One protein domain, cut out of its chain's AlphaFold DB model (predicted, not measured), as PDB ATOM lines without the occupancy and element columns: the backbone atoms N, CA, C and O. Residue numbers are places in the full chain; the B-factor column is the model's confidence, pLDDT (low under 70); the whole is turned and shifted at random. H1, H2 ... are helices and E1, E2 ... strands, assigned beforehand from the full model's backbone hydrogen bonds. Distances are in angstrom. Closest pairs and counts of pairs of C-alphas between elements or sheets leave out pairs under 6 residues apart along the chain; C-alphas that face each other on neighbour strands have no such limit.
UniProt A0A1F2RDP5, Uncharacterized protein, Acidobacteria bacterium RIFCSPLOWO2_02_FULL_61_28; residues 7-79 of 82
ATOM      1  N   THR A   7      96.044  58.813   8.771       89.50
ATOM      2  CA  THR A   7      97.310  58.307   9.338       89.50
ATOM      3  C   THR A   7      97.644  58.948  10.687       89.50
ATOM      4  O   THR A   7      98.123  58.276  11.597       89.50
ATOM      5  N   GLY A   8      97.399  60.256  10.834       91.50
ATOM      6  CA  GLY A   8      97.637  60.957  12.099       91.50
ATOM      7  C   GLY A   8      96.714  60.464  13.215       91.50
ATOM      8  O   GLY A   8      97.154  60.295  14.352       91.50
ATOM      9  N   GLN A   9      95.469  60.135  12.865       92.94
ATOM     10  CA  GLN A   9      94.518  59.487  13.764       92.94
ATOM     11  C   GLN A   9      94.996  58.081  14.156       92.94
ATOM     12  O   GLN A   9      94.985  57.739  15.336       92.94
ATOM     13  N   GLU A  10      95.489  57.288  13.201       92.12
ATOM     14  CA  GLU A  10      96.014  55.945  13.476       92.12
ATOM     15  C   GLU A  10      97.245  55.981  14.402       92.12
ATOM     16  O   GLU A  10      97.333  55.206  15.357       92.12
ATOM     17  N   LEU A  11      98.174  56.917  14.173       93.25
ATOM     18  CA  LEU A  11      99.315  57.148  15.065       93.25
ATOM     19  C   LEU A  11      98.858  57.508  16.477       93.25
ATOM     20  O   LEU A  11      99.363  56.941  17.446       93.25
ATOM     21  N   HIS A  12      97.894  58.420  16.589       94.19
ATOM     22  CA  HIS A  12      97.336  58.834  17.869       94.19
ATOM     23  C   HIS A  12      96.713  57.654  18.632       94.19
ATOM     24  O   HIS A  12      97.015  57.443  19.806       94.19
ATOM     25  N   GLU A  13      95.894  56.842  17.966       93.12
ATOM     26  CA  GLU A  13      95.269  55.665  18.574       93.12
ATOM     27  C   GLU A  13      96.293  54.628  19.037       93.12
ATOM     28  O   GLU A  13      96.171  54.079  20.138       93.12
ATOM     29  N   TYR A  14      97.316  54.366  18.222       94.50
ATOM     30  CA  TYR A  14      98.385  53.455  18.606       94.50
ATOM     31  C   TYR A  14      99.198  53.992  19.792       94.50
ATOM     32  O   TYR A  14      99.492  53.243  20.727       94.50
ATOM     33  N   MET A  15      99.521  55.287  19.803       94.50
ATOM     34  CA  MET A  15     100.252  55.918  20.903       94.50
ATOM     35  C   MET A  15      99.461  55.895  22.212       94.50
ATOM     36  O   MET A  15     100.029  55.551  23.247       94.50
ATOM     37  N   MET A  16      98.152  56.156  22.170       93.69
ATOM     38  CA  MET A  16      97.259  56.006  23.326       93.69
ATOM     39  C   MET A  16      97.259  54.570  23.860       93.69
ATOM     40  O   MET A  16      97.406  54.343  25.062       93.69
ATOM     41  N   PHE A  17      97.153  53.579  22.968       93.62
ATOM     42  CA  PHE A  17      97.245  52.165  23.338       93.62
ATOM     43  C   PHE A  17      98.588  51.826  24.001       93.62
ATOM     44  O   PHE A  17      98.625  51.105  25.002       93.62
ATOM     45  N   ARG A  18      99.695  52.339  23.457       94.06
ATOM     46  CA  ARG A  18     101.040  52.097  23.986       94.06
ATOM     47  C   ARG A  18     101.237  52.756  25.351       94.06
ATOM     48  O   ARG A  18     101.644  52.074  26.289       94.06
ATOM     49  N   ALA A  19     100.856  54.024  25.483       93.00
ATOM     50  CA  ALA A  19     100.936  54.785  26.726       93.00
ATOM     51  C   ALA A  19     100.150  54.107  27.860       93.00
ATOM     52  O   ALA A  19     100.683  53.916  28.954       93.00
ATOM     53  N   ALA A  20      98.934  53.623  27.579       92.44
ATOM     54  CA  ALA A  20      98.133  52.880  28.551       92.44
ATOM     55  C   ALA A  20      98.830  51.597  29.044       92.44
ATOM     56  O   ALA A  20      98.786  51.277  30.233       92.44
ATOM     57  N   ARG A  21      99.513  50.866  28.152       91.81
ATOM     58  CA  ARG A  21     100.271  49.655  28.515       91.81
ATOM     59  C   ARG A  21     101.522  49.957  29.330       91.81
ATOM     60  O   ARG A  21     101.864  49.183  30.220       91.81
ATOM     61  N   GLU A  22     102.187  51.061  29.024       90.75
ATOM     62  CA  GLU A  22     103.397  51.522  29.708       90.75
ATOM     63  C   GLU A  22     103.089  52.334  30.975       90.75
ATOM     64  O   GLU A  22     104.015  52.778  31.651       90.75
ATOM     65  N   ARG A  23     101.802  52.532  31.306       91.81
ATOM     66  CA  ARG A  23     101.330  53.396  32.403       91.81
ATOM     67  C   ARG A  23     101.901  54.815  32.321       91.81
ATOM     68  O   ARG A  23     102.183  55.435  33.343       91.81
ATOM     69  N   HIS A  24     102.073  55.310  31.102       91.56
ATOM     70  CA  HIS A  24     102.517  56.667  30.820       91.56
ATOM     71  C   HIS A  24     101.328  57.553  30.455       91.56
ATOM     72  O   HIS A  24     100.341  57.094  29.880       91.56
ATOM     73  N   VAL A  25     101.444  58.837  30.786       89.12
ATOM     74  CA  VAL A  25     100.505  59.866  30.339       89.12
ATOM     75  C   VAL A  25     100.877  60.293  28.922       89.12
ATOM     76  O   VAL A  25     102.055  60.362  28.570       89.12
ATOM     77  N   TYR A  26      99.865  60.560  28.106       89.44
ATOM     78  CA  TYR A  26     100.013  60.979  26.724       89.44
ATOM     79  C   TYR A  26      98.974  62.054  26.402       89.44
ATOM     80  O   TYR A  26      97.794  61.871  26.691       89.44
ATOM     81  N   GLU A  27      99.420  63.163  25.810       91.75
ATOM     82  CA  GLU A  27      98.595  64.363  25.581       91.75
ATOM     83  C   GLU A  27      98.667  64.883  24.134       91.75
ATOM     84  O   GLU A  27      98.085  65.916  23.812       91.75
ATOM     85  N   LEU A  28      99.387  64.197  23.238       93.69
ATOM     86  CA  LEU A  28      99.503  64.633  21.843       93.69
ATOM     87  C   LEU A  28      98.206  64.344  21.088       93.69
ATOM     88  O   LEU A  28      97.597  63.300  21.292       93.69
ATOM     89  N   THR A  29      97.820  65.230  20.171       94.69
ATOM     90  CA  THR A  29      96.574  65.102  19.403       94.69
ATOM     91  C   THR A  29      96.813  64.499  18.012       94.69
ATOM     92  O   THR A  29      97.947  64.512  17.523       94.69
ATOM     93  N   PRO A  30      95.779  63.981  17.323       93.12
ATOM     94  CA  PRO A  30      95.899  63.534  15.931       93.12
ATOM     95  C   PRO A  30      96.482  64.599  14.990       93.12
ATOM     96  O   PRO A  30      97.299  64.286  14.121       93.12
ATOM     97  N   GLU A  31      96.113  65.868  15.179       93.94
ATOM     98  CA  GLU A  31      96.544  66.999  14.347       93.94
ATOM     99  C   GLU A  31      98.056  67.215  14.420       93.94
ATOM    100  O   GLU A  31      98.678  67.531  13.403       93.94
ATOM    101  N   PHE A  32      98.660  66.980  15.590       93.81
ATOM    102  CA  PHE A  32     100.110  67.031  15.769       93.81
ATOM    103  C   PHE A  32     100.823  66.065  14.812       93.81
ATOM    104  O   PHE A  32     101.758  66.454  14.109       93.81
ATOM    105  N   PHE A  33     100.354  64.816  14.715       93.25
ATOM    106  CA  PHE A  33     100.948  63.828  13.810       93.25
ATOM    107  C   PHE A  33     100.665  64.152  12.352       93.25
ATOM    108  O   PHE A  33     101.565  64.040  11.521       93.25
ATOM    109  N   THR A  34      99.443  64.581  12.033       92.56
ATOM    110  CA  THR A  34      99.059  64.962  10.669       92.56
ATOM    111  C   THR A  34      99.949  66.084  10.133       92.56
ATOM    112  O   THR A  34     100.442  65.985   9.008       92.56
ATOM    113  N   ALA A  35     100.228  67.111  10.942       92.19
ATOM    114  CA  ALA A  35     101.112  68.210  10.557       92.19
ATOM    115  C   ALA A  35     102.549  67.732  10.282       92.19
ATOM    116  O   ALA A  35     103.146  68.089   9.266       92.19
ATOM    117  N   LEU A  36     103.099  66.870  11.141       93.38
ATOM    118  CA  LEU A  36     104.450  66.326  10.964       93.38
ATOM    119  C   LEU A  36     104.549  65.376   9.764       93.38
ATOM    120  O   LEU A  36     105.522  65.421   9.008       93.38
ATOM    121  N   LEU A  37     103.528  64.548   9.540       92.12
ATOM    122  CA  LEU A  37     103.423  63.689   8.362       92.12
ATOM    123  C   LEU A  37     103.400  64.510   7.069       92.12
ATOM    124  O   LEU A  37     104.091  64.145   6.112       92.12
ATOM    125  N   ALA A  38     102.655  65.620   7.049       89.94
ATOM    126  CA  ALA A  38     102.630  66.560   5.927       89.94
ATOM    127  C   ALA A  38     104.007  67.202   5.682       89.94
ATOM    128  O   ALA A  38     104.388  67.407   4.533       89.94
ATOM    129  N   GLY A  39     104.787  67.421   6.745       89.69
ATOM    130  CA  GLY A  39     106.188  67.852   6.685       89.69
ATOM    131  C   GLY A  39     107.193  66.764   6.278       89.69
ATOM    132  O   GLY A  39     108.389  67.031   6.237       89.69
ATOM    133  N   GLY A  40     106.741  65.539   5.984       91.44
ATOM    134  CA  GLY A  40     107.605  64.436   5.552       91.44
ATOM    135  C   GLY A  40     108.198  63.596   6.686       91.44
ATOM    136  O   GLY A  40     108.962  62.673   6.414       91.44
ATOM    137  N   VAL A  41     107.825  63.844   7.945       94.25
ATOM    138  CA  VAL A  41     108.260  63.005   9.068       94.25
ATOM    139  C   VAL A  41     107.630  61.619   8.941       94.25
ATOM    140  O   VAL A  41     106.437  61.482   8.662       94.25
ATOM    141  N   ARG A  42     108.441  60.573   9.119       94.00
ATOM    142  CA  ARG A  42     108.018  59.163   9.008       94.00
ATOM    143  C   ARG A  42     108.382  58.313  10.219       94.00
ATOM    144  O   ARG A  42     108.047  57.136  10.251       94.00
ATOM    145  N   THR A  43     109.062  58.892  11.206       94.94
ATOM    146  CA  THR A  43     109.434  58.194  12.439       94.94
ATOM    147  C   THR A  43     108.938  58.972  13.649       94.94
ATOM    148  O   THR A  43     109.231  60.157  13.774       94.94
ATOM    149  N   PHE A  44     108.212  58.304  14.543       94.19
ATOM    150  CA  PHE A  44     107.591  58.902  15.725       94.19
ATOM    151  C   PHE A  44     107.836  58.014  16.938       94.19
ATOM    152  O   PHE A  44     107.256  56.941  17.025       94.19
ATOM    153  N   PHE A  45     108.684  58.429  17.882       92.25
ATOM    154  CA  PHE A  45     108.905  57.680  19.133       92.25
ATOM    155  C   PHE A  45     109.153  56.170  18.908       92.25
ATOM    156  O   PHE A  45     108.475  55.332  19.504       92.25
ATOM    157  N   GLY A  46     110.033  55.824  17.961       93.25
ATOM    158  CA  GLY A  46     110.322  54.433  17.577       93.25
ATOM    159  C   GLY A  46     109.362  53.804  16.557       93.25
ATOM    160  O   GLY A  46     109.680  52.748  16.010       93.25
ATOM    161  N   ILE A  47     108.233  54.451  16.257       95.31
ATOM    162  CA  ILE A  47     107.232  54.012  15.277       95.31
ATOM    163  C   ILE A  47     107.657  54.445  13.883       95.31
ATOM    164  O   ILE A  47     107.964  55.615  13.674       95.31
ATOM    165  N   GLN A  48     107.629  53.527  12.927       95.62
ATOM    166  CA  GLN A  48     107.877  53.793  11.518       95.62
ATOM    167  C   GLN A  48     106.563  53.835  10.744       95.62
ATOM    168  O   GLN A  48     105.715  52.955  10.888       95.62
ATOM    169  N   VAL A  49     106.427  54.842   9.889       93.62
ATOM    170  CA  VAL A  49     105.325  55.001   8.940       93.62
ATOM    171  C   VAL A  49     105.880  54.817   7.535       93.62
ATOM    172  O   VAL A  49     106.870  55.455   7.170       93.62
ATOM    173  N   ASN A  50     105.265  53.937   6.748       90.88
ATOM    174  CA  ASN A  50     105.700  53.686   5.378       90.88
ATOM    175  C   ASN A  50     105.340  54.855   4.440       90.88
ATOM    176  O   ASN A  50     104.662  55.820   4.800       90.88
ATOM    177  N   GLU A  51     105.782  54.751   3.190       86.69
ATOM    178  CA  GLU A  51     105.500  55.736   2.144       86.69
ATOM    179  C   GLU A  51     104.006  55.923   1.840       86.69
ATOM    180  O   GLU A  51     103.595  57.009   1.426       86.69
ATOM    181  N   ALA A  52     103.185  54.902   2.092       85.25
ATOM    182  CA  ALA A  52     101.736  54.953   1.917       85.25
ATOM    183  C   ALA A  52     101.008  55.670   3.073       85.25
ATOM    184  O   ALA A  52      99.800  55.903   2.987       85.25
ATOM    185  N   GLY A  53     101.723  56.052   4.137       84.62
ATOM    186  CA  GLY A  53     101.109  56.599   5.343       84.62
ATOM    187  C   GLY A  53     100.504  55.513   6.229       84.62
ATOM    188  O   GLY A  53      99.464  55.715   6.832       84.62
ATOM    189  N   GLU A  54     101.097  54.328   6.289       89.31
ATOM    190  CA  GLU A  54     100.622  53.255   7.162       89.31
ATOM    191  C   GLU A  54     101.657  52.974   8.242       89.31
ATOM    192  O   GLU A  54     102.865  53.000   7.986       89.31
ATOM    193  N   LEU A  55     101.187  52.690   9.455       91.69
ATOM    194  CA  LEU A  55     102.054  52.251  10.539       91.69
ATOM    195  C   LEU A  55     102.688  50.910  10.147       91.69
ATOM    196  O   LEU A  55     101.993  49.909   9.977       91.69
ATOM    197  N   ALA A  56     104.010  50.900  10.004       92.75
ATOM    198  CA  ALA A  56     104.772  49.752   9.529       92.75
ATOM    199  C   ALA A  56     105.372  48.934  10.678       92.75
ATOM    200  O   ALA A  56     105.336  47.706  10.645       92.75
ATOM    201  N   ALA A  57     105.916  49.606  11.697       94.56
ATOM    202  CA  ALA A  57     106.558  48.958  12.839       94.56
ATOM    203  C   ALA A  57     106.652  49.892  14.052       94.56
ATOM    204  O   ALA A  57     106.616  51.109  13.905       94.56
ATOM    205  N   ASP A  58     106.861  49.316  15.238       95.81
ATOM    206  CA  ASP A  58     107.393  50.015  16.412       95.81
ATOM    207  C   ASP A  58     108.661  49.289  16.871       95.81
ATOM    208  O   ASP A  58     108.598  48.181  17.410       95.81
ATOM    209  N   ASN A  59     109.813  49.910  16.632       94.88
ATOM    210  CA  ASN A  59     111.116  49.320  16.937       94.88
ATOM    211  C   ASN A  59     111.446  49.369  18.433       94.88
ATOM    212  O   ASN A  59     112.293  48.607  18.892       94.88
ATOM    213  N   GLN A  60     110.790  50.247  19.195       94.06
ATOM    214  CA  GLN A  60     110.967  50.328  20.646       94.06
ATOM    215  C   GLN A  60     110.035  49.350  21.365       94.06
ATOM    216  O   GLN A  60     110.433  48.724  22.344       94.06
ATOM    217  N   ASN A  61     108.821  49.160  20.844       93.94
ATOM    218  CA  ASN A  61     107.797  48.315  21.454       93.94
ATOM    219  C   ASN A  61     107.162  47.316  20.465       93.94
ATOM    220  O   ASN A  61     105.943  47.321  20.257       93.94
ATOM    221  N   PRO A  62     107.937  46.359  19.919       93.69
ATOM    222  CA  PRO A  62     107.446  45.432  18.892       93.69
ATOM    223  C   PRO A  62     106.299  44.532  19.385       93.69
ATOM    224  O   PRO A  62     105.392  44.177  18.630       93.69
ATOM    225  N   ARG A  63     106.278  44.194  20.684       92.88
ATOM    226  CA  ARG A  63     105.178  43.427  21.302       92.88
ATOM    227  C   ARG A  63     103.883  44.236  21.414       92.88
ATOM    228  O   ARG A  63     102.798  43.652  21.371       92.88
ATOM    229  N   ALA A  64     103.979  45.553  21.602       92.38
ATOM    230  CA  ALA A  64     102.811  46.426  21.607       92.38
ATOM    231  C   ALA A  64     102.213  46.508  20.206       92.38
ATOM    232  O   ALA A  64     101.025  46.233  20.028       92.38
ATOM    233  N   PHE A  65     103.071  46.743  19.219       93.81
ATOM    234  CA  PHE A  65     102.702  46.807  17.815       93.81
ATOM    235  C   PHE A  65     101.990  45.546  17.319       93.81
ATOM    236  O   PHE A  65     100.892  45.623  16.768       93.81
ATOM    237  N   ALA A  66     102.550  44.364  17.602       92.62
ATOM    238  CA  ALA A  66     101.941  43.094  17.212       92.62
ATOM    239  C   ALA A  66     100.544  42.882  17.827       92.62
ATOM    240  O   ALA A  66      99.652  42.342  17.173       92.62
ATOM    241  N   ALA A  67     100.331  43.308  19.076       91.19
ATOM    242  CA  ALA A  67      99.031  43.200  19.736       91.19
ATOM    243  C   ALA A  67      97.998  44.172  19.141       91.19
ATOM    244  O   ALA A  67      96.853  43.787  18.912       91.19
ATOM    245  N   TYR A  68      98.407  45.412  18.857       89.81
ATOM    246  CA  TYR A  68      97.543  46.409  18.228       89.81
ATOM    247  C   TYR A  68      97.134  45.988  16.809       89.81
ATOM    248  O   TYR A  68      95.949  45.988  16.483       89.81
ATOM    249  N   SER A  69      98.096  45.531  16.000       85.69
ATOM    250  CA  SER A  69      97.863  45.078  14.623       85.69
ATOM    251  C   SER A  69      96.868  43.911  14.550       85.69
ATOM    252  O   SER A  69      95.920  43.955  13.766       85.69
ATOM    253  N   LYS A  70      96.995  42.911  15.435       83.31
ATOM    254  CA  LYS A  70      96.033  41.796  15.532       83.31
ATOM    255  C   LYS A  70      94.609  42.273  15.829       83.31
ATOM    256  O   LYS A  70      93.668  41.832  15.175       83.31
ATOM    257  N   ASN A  71      94.452  43.198  16.777       72.81
ATOM    258  CA  ASN A  71      93.142  43.750  17.133       72.81
ATOM    259  C   ASN A  71      92.547  44.621  16.016       72.81
ATOM    260  O   ASN A  71      91.334  44.614  15.814       72.81
ATOM    261  N   ARG A  72      93.388  45.348  15.272       74.12
ATOM    262  CA  ARG A  72      92.975  46.154  14.118       74.12
ATOM    263  C   ARG A  72      92.474  45.278  12.967       74.12
ATOM    264  O   ARG A  72      91.397  45.539  12.439       74.12
ATOM    265  N   LEU A  73      93.206  44.216  12.627       59.25
ATOM    266  CA  LEU A  73      92.812  43.257  11.587       59.25
ATOM    267  C   LEU A  73      91.542  42.484  11.969       59.25
ATOM    268  O   LEU A  73      90.672  42.284  11.124       59.25
ATOM    269  N   GLY A  74      91.387  42.138  13.251       50.44
ATOM    270  CA  GLY A  74      90.184  41.479  13.763       50.44
ATOM    271  C   GLY A  74      88.902  42.298  13.578       50.44
ATOM    272  O   GLY A  74      87.853  41.716  13.335       50.44
ATOM    273  N   ARG A  75      88.967  43.640  13.614       53.44
ATOM    274  CA  ARG A  75      87.803  44.516  13.355       53.44
ATOM    275  C   ARG A  75      87.383  44.559  11.882       53.44
ATOM    276  O   ARG A  75      86.228  44.853  11.599       53.44
ATOM    277  N   ILE A  76      88.296  44.277  10.951       52.84
ATOM    278  CA  ILE A  76      87.992  44.262   9.512       52.84
ATOM    279  C   ILE A  76      87.240  42.974   9.152       52.84
ATOM    280  O   ILE A  76      86.279  43.014   8.389       52.84
ATOM    281  N   THR A  77      87.618  41.841   9.747       47.97
ATOM    282  CA  THR A  77      87.012  40.535   9.442       47.97
ATOM    283  C   THR A  77      85.585  40.368   9.969       47.97
ATOM    284  O   THR A  77      84.805  39.648   9.358       47.97
ATOM    285  N   THR A  78      85.200  41.040  11.059       48.19
ATOM    286  CA  THR A  78      83.838  40.929  11.623       48.19
ATOM    287  C   THR A  78      82.803  41.807  10.918       48.19
ATOM    288  O   THR A  78      81.608  41.597  11.102       48.19
ATOM    289  N   SER A  79      83.237  42.773  10.103       48.78
ATOM    290  CA  SER A  79      82.342  43.687   9.376       48.78
ATOM    291  C   SER A  79      81.931  43.178   7.987       48.78
ATOM    292  O   SER A  79      81.153  43.842   7.312       48.78
TER     293      SER A  79
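What this domain is: This is residues 7 to 79 of the 82 residues of an uncharacterized protein of Acidobacteria bacterium RIFCSPLOWO2_02_FULL_61_28 (UniProt A0A1F2RDP5). A helix, H1, runs through the middle of this small domain, with H2 packed at its first residues, H3 meeting it at a steep angle further along, and the short two-stranded hairpin E1 and E2 over its first half. The later part of H3 and the end after it, residues 70 to 79, stick out as an arm. The printed part has 73 residues, with named elements in the order H1, H2, E1, E2, H3; the sheet is E1 - E2, antiparallel, and the class is mostly helix. The whole is compact, with a radius of gyration of the C-alphas of 12.1 A and spans of 34 by 29 by 21 A.

How they stand to each other: Start with H1, residues 7 to 22; its residues 7 to 12 touch H2, residues 30 to 38, closest at the C-alphas of Gly 8 and Thr 34, 4.5 A apart. Their lines stand at a steep tilt of 55 degrees, opposite ways. Look next at E1, residues 47 to 49, and E2, residues 55 to 58, an antiparallel hairpin at 159 degrees, where N 48 and O 57 are within hydrogen-bond range at 2.8 A. H1 is near E1, and its closest C-alphas to E2 are Leu 11 and Leu 55, 7.2 A. Residues 64 to 68 of H3, residues 62 to 77, touch residues 14 to 18 of H1, closest at the C-alphas of Arg 18 and Ala 64, 6.4 A, at a steep tilt of 55 degrees, opposite ways. H2 and H3 are apart. Every O i to N i+4 pair is within hydrogen-bond range in H1 and H2, and 11 of 12 in H3.

Where its parts are: Find C-alpha 7 at (97.310, 58.307, 9.338), where H1 begins its 22.3 A; H2 covers 12.4 A, E1 6.7 A and E2 8.2 A. H3 runs 23.0 A to C-alpha 77 at (87.012, 40.535, 9.442).

The domain as a whole: The C-alphas farthest apart are those of Gly 39 and Thr 78, 35.3 A. The printed part has no cut and no long link. Confidence in the model is low, under 70, at residues 73 to 79.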